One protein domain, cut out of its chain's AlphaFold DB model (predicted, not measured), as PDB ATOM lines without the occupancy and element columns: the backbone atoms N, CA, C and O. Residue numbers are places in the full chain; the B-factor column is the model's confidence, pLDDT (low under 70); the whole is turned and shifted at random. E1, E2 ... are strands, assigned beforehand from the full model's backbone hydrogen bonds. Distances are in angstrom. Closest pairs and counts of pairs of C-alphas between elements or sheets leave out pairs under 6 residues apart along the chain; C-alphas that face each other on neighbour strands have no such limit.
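AT A GLANCE: This is residues 43 to 82 of the 235 residues of the protein "uncharacterized protein LOC107854920" of Capsicum annuum (UniProt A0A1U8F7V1). A single two-stranded hairpin, E1 and E2, is bent into a V, and residues 43 to 52, before E1, lie on the open side of the V, running from near the middle of its mouth to the arm where E1 begins and E2 ends. The printed part has 40 residues with no named helix and two named strands, E1 then E2, in one antiparallel sheet; the class is all strand. It is only just loose, close to compact, with a radius of gyration of the C-alphas of 10.9 A and spans of 29 by 23 by 14 A.

HOW THE PARTS SIT: E1, residues 53 to 65, and E2, residues 71 to 79, form a hairpin, antiparallel at 157 degrees between their directions. E1 bends by 99 degrees at residue 59 and E2 by 67 degrees at residue 75. C-alphas 55 and 78 face each other at 4.1 A. N 53 and O 79 are within hydrogen-bond range at 2.8 A, as are N 72 and O 64 at 2.8 A.

IN THESE COORDINATES: E1 starts at C-alpha 53 (109.168, 98.059, 94.327) and measures 23.9 A from first to last C-alpha. E2 measures 22.4 A and ends at C-alpha 79 (113.125, 95.432, 96.023).

THE WHOLE: The C-alphas of Gly 69 and Leu 82, the two farthest apart, are 29.4 A apart. The printed part has no cut, and the link E1 to E2 is tight. Mean pLDDT of the printed part is 84.9; residues 43 and 82 are under 70.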
ATOM      1  N   ASN A  43     119.946  85.944  95.540       69.62
ATOM      2  CA  ASN A  43     119.028  86.542  94.577       69.62
ATOM      3  C   ASN A  43     117.844  85.607  94.324       69.62
ATOM      4  O   ASN A  43     118.024  84.437  93.994       69.62
ATOM      5  N   HIS A  44     116.632  86.153  94.397       77.50
ATOM      6  CA  HIS A  44     115.408  85.446  94.030       77.50
ATOM      7  C   HIS A  44     114.830  86.027  92.747       77.50
ATOM      8  O   HIS A  44     114.727  87.245  92.595       77.50
ATOM      9  N   MET A  45     114.415  85.153  91.833       80.50
ATOM     10  CA  MET A  45     113.661  85.558  90.652       80.50
ATOM     11  C   MET A  45     112.167  85.538  90.957       80.50
ATOM     12  O   MET A  45     111.659  84.609  91.580       80.50
ATOM     13  N   ASN A  46     111.452  86.554  90.478       77.31
ATOM     14  CA  ASN A  46     109.999  86.616  90.553       77.31
ATOM     15  C   ASN A  46     109.442  86.958  89.169       77.31
ATOM     16  O   ASN A  46     109.864  87.935  88.554       77.31
ATOM     17  N   PHE A  47     108.489  86.161  88.685       74.19
ATOM     18  CA  PHE A  47     107.841  86.396  87.393       74.19
ATOM     19  C   PHE A  47     106.847  87.566  87.448       74.19
ATOM     20  O   PHE A  47     106.538  88.181  86.428       74.19
ATOM     21  N   ASN A  48     106.326  87.891  88.635       76.12
ATOM     22  CA  ASN A  48     105.322  88.929  88.802       76.12
ATOM     23  C   ASN A  48     105.961  90.249  89.238       76.12
ATOM     24  O   ASN A  48     106.101  90.552  90.426       76.12
ATOM     25  N   LYS A  49     106.267  91.079  88.239       82.19
ATOM     26  CA  LYS A  49     106.854  92.415  88.401       82.19
ATOM     27  C   LYS A  49     106.063  93.331  89.350       82.19
ATOM     28  O   LYS A  49     106.658  94.186  89.993       82.19
ATOM     29  N   LYS A  50     104.744  93.129  89.502       82.25
ATOM     30  CA  LYS A  50     103.883  93.937  90.395       82.25
ATOM     31  C   LYS A  50     104.196  93.747  91.884       82.25
ATOM     32  O   LYS A  50     103.727  94.528  92.703       82.25
ATOM     33  N   LEU A  51     104.936  92.695  92.237       75.50
ATOM     34  CA  LEU A  51     105.339  92.401  93.615       75.50
ATOM     35  C   LEU A  51     106.647  93.100  94.011       75.50
ATOM     36  O   LEU A  51     107.011  93.080  95.185       75.50
ATOM     37  N   LEU A  52     107.341  93.710  93.046       84.44
ATOM     38  CA  LEU A  52     108.596  94.421  93.252       84.44
ATOM     39  C   LEU A  52     108.347  95.931  93.331       84.44
ATOM     40  O   LEU A  52     107.528  96.488  92.598       84.44
ATOM     41  N   LYS A  53     109.088  96.599  94.211       85.69
ATOM     42  CA  LYS A  53     109.168  98.059  94.327       85.69
ATOM     43  C   LYS A  53     110.525  98.540  93.811       85.69
ATOM     44  O   LYS A  53     111.433  97.735  93.639       85.69
ATOM     45  N   ASN A  54     110.664  99.843  93.557       92.00
ATOM     46  CA  ASN A  54     111.934 100.474  93.152       92.00
ATOM     47  C   ASN A  54     112.653  99.740  92.009       92.00
ATOM     48  O   ASN A  54     113.857  99.476  92.062       92.00
ATOM     49  N   ILE A  55     111.885  99.353  90.991       93.38
ATOM     50  CA  ILE A  55     112.422  98.600  89.866       93.38
ATOM     51  C   ILE A  55     113.379  99.498  89.092       93.38
ATOM     52  O   ILE A  55     113.015 100.597  88.679       93.38
ATOM     53  N   ARG A  56     114.593  99.003  88.884       94.81
ATOM     54  CA  ARG A  56     115.663  99.689  88.169       94.81
ATOM     55  C   ARG A  56     116.262  98.765  87.122       94.81
ATOM     56  O   ARG A  56     116.443  97.567  87.361       94.81
ATOM     57  N   SER A  57     116.579  99.327  85.964       95.00
ATOM     58  CA  SER A  57     117.330  98.617  84.936       95.00
ATOM     59  C   SER A  57     118.772  98.420  85.385       95.00
ATOM     60  O   SER A  57     119.374  99.290  86.015       95.00
ATOM     61  N   LEU A  58     119.327  97.262  85.060       90.75
ATOM     62  CA  LEU A  58     120.727  96.958  85.291       90.75
ATOM     63  C   LEU A  58     121.558  97.540  84.139       90.75
ATOM     64  O   LEU A  58     121.216  97.288  82.981       90.75
ATOM     65  N   PRO A  59     122.658  98.263  84.421       93.06
ATOM     66  CA  PRO A  59     123.542  98.774  83.371       93.06
ATOM     67  C   PRO A  59     124.183  97.631  82.573       93.06
ATOM     68  O   PRO A  59     124.403  97.749  81.371       93.06
ATOM     69  N   PHE A  60     124.405  96.494  83.237       94.69
ATOM     70  CA  PHE A  60     124.905  95.266  82.640       94.69
ATOM     71  C   PHE A  60     123.956  94.117  82.985       94.69
ATOM     72  O   PHE A  60     123.873  93.713  84.148       94.69
ATOM     73  N   PRO A  61     123.211  93.594  82.002       93.25
ATOM     74  CA  PRO A  61     122.371  92.426  82.213       93.25
ATOM     75  C   PRO A  61     123.208  91.195  82.569       93.25
ATOM     76  O   PRO A  61     124.264  90.981  81.973       93.25
ATOM     77  N   PHE A  62     122.708  90.344  83.461       88.50
ATOM     78  CA  PHE A  62     123.345  89.061  83.781       88.50
ATOM     79  C   PHE A  62     122.463  87.878  83.375       88.50
ATOM     80  O   PHE A  62     121.262  88.023  83.149       88.50
ATOM     81  N   LEU A  63     123.079  86.705  83.222       90.56
ATOM     82  CA  LEU A  63     122.402  85.480  82.803       90.56
ATOM     83  C   LEU A  63     122.160  84.580  84.009       90.56
ATOM     84  O   LEU A  63     123.106  84.234  84.714       90.56
ATOM     85  N   VAL A  64     120.915  84.159  84.192       85.31
ATOM     86  CA  VAL A  64     120.533  83.174  85.205       85.31
ATOM     87  C   VAL A  64     120.183  81.867  84.519       85.31
ATOM     88  O   VAL A  64     119.426  81.857  83.551       85.31
ATOM     89  N   THR A  65     120.737  80.765  85.015       85.31
ATOM     90  CA  THR A  65     120.397  79.420  84.548       85.31
ATOM     91  C   THR A  65     119.157  78.929  85.286       85.31
ATOM     92  O   THR A  65     119.116  78.910  86.513       85.31
ATOM     93  N   LEU A  66     118.135  78.557  84.529       81.50
ATOM     94  CA  LEU A  66     116.903  77.954  85.014       81.50
ATOM     95  C   LEU A  66     117.090  76.446  85.265       81.50
ATOM     96  O   LEU A  66     117.999  75.841  84.695       81.50
ATOM     97  N   PRO A  67     116.196  75.802  86.043       75.19
ATOM     98  CA  PRO A  67     116.262  74.358  86.299       75.19
ATOM     99  C   PRO A  67     116.214  73.488  85.037       75.19
ATOM    100  O   PRO A  67     116.766  72.397  85.010       75.19
ATOM    101  N   ASN A  68     115.586  73.983  83.971       81.56
ATOM    102  CA  ASN A  68     115.542  73.321  82.667       81.56
ATOM    103  C   ASN A  68     116.822  73.542  81.829       81.56
ATOM    104  O   ASN A  68     116.828  73.262  80.634       81.56
ATOM    105  N   GLY A  69     117.883  74.103  82.419       84.38
ATOM    106  CA  GLY A  69     119.162  74.389  81.764       84.38
ATOM    107  C   GLY A  69     119.168  75.646  80.889       84.38
ATOM    108  O   GLY A  69     120.239  76.108  80.492       84.38
ATOM    109  N   TYR A  70     118.006  76.244  80.609       86.25
ATOM    110  CA  TYR A  70     117.939  77.468  79.815       86.25
ATOM    111  C   TYR A  70     118.509  78.655  80.580       86.25
ATOM    112  O   TYR A  70     118.349  78.781  81.789       86.25
ATOM    113  N   ARG A  71     119.142  79.577  79.855       88.19
ATOM    114  CA  ARG A  71     119.692  80.803  80.430       88.19
ATOM    115  C   ARG A  71     118.791  81.975  80.083       88.19
ATOM    116  O   ARG A  71     118.533  82.230  78.909       88.19
ATOM    117  N   VAL A  72     118.335  82.697  81.097       86.25
ATOM    118  CA  VAL A  72     117.502  83.891  80.944       86.25
ATOM    119  C   VAL A  72     118.320  85.127  81.270       86.25
ATOM    120  O   VAL A  72     119.058  85.166  82.254       86.25
ATOM    121  N   LYS A  73     118.191  86.150  80.423       92.94
ATOM    122  CA  LYS A  73     118.818  87.455  80.620       92.94
ATOM    123  C   LYS A  73     117.977  88.286  81.586       92.94
ATOM    124  O   LYS A  73     116.823  88.585  81.297       92.94
ATOM    125  N   VAL A  74     118.578  88.690  82.697       90.81
ATOM    126  CA  VAL A  74     117.978  89.588  83.683       90.81
ATOM    127  C   VAL A  74     118.447  91.006  83.395       90.81
ATOM    128  O   VAL A  74     119.642  91.295  83.421       90.81
ATOM    129  N   THR A  75     117.502  91.890  83.092       94.00
ATOM    130  CA  THR A  75     117.762  93.295  82.734       94.00
ATOM    131  C   THR A  75     117.284  94.281  83.792       94.00
ATOM    132  O   THR A  75     117.613  95.459  83.715       94.00
ATOM    133  N   GLU A  76     116.494  93.825  84.762       93.44
ATOM    134  CA  GLU A  76     115.882  94.663  85.788       93.44
ATOM    135  C   GLU A  76     115.968  93.974  87.148       93.44
ATOM    136  O   GLU A  76     115.897  92.749  87.244       93.44
ATOM    137  N   ILE A  77     116.088  94.776  88.199       91.81
ATOM    138  CA  ILE A  77     116.029  94.336  89.591       91.81
ATOM    139  C   ILE A  77     115.089  95.262  90.358       91.81
ATOM    140  O   ILE A  77     114.970  96.442  90.033       91.81
ATOM    141  N   GLY A  78     114.412  94.738  91.370       90.69
ATOM    142  CA  GLY A  78     113.572  95.524  92.262       90.69
ATOM    143  C   GLY A  78     113.612  94.962  93.671       90.69
ATOM    144  O   GLY A  78     114.073  93.842  93.900       90.69
ATOM    145  N   ASP A  79     113.118  95.753  94.607       82.44
ATOM    146  CA  ASP A  79     113.125  95.432  96.023       82.44
ATOM    147  C   ASP A  79     111.799  94.754  96.395       82.44
ATOM    148  O   ASP A  79     110.717  95.213  96.017       82.44
ATOM    149  N   ALA A  80     111.862  93.668  97.162       78.25
ATOM    150  CA  ALA A  80     110.686  93.011  97.720       78.25
ATOM    151  C   ALA A  80     110.622  93.286  99.227       78.25
ATOM    152  O   ALA A  80     111.481  92.841  99.985       78.25
ATOM    153  N   CYS A  81     109.603  94.019  99.680       70.31
ATOM    154  CA  CYS A  81     109.376  94.212 101.112       70.31
ATOM    155  C   CYS A  81     108.645  92.995 101.686       70.31
ATOM    156  O   CYS A  81     107.463  92.789 101.406       70.31
ATOM    157  N   LEU A  82     109.327  92.227 102.531       67.12
ATOM    158  CA  LEU A  82     108.684  91.273 103.432       67.12
ATOM    159  C   LEU A  82     108.111  92.078 104.611       67.12
ATOM    160  O   LEU A  82     108.810  92.928 105.160       67.12
TER     161      LEU A  82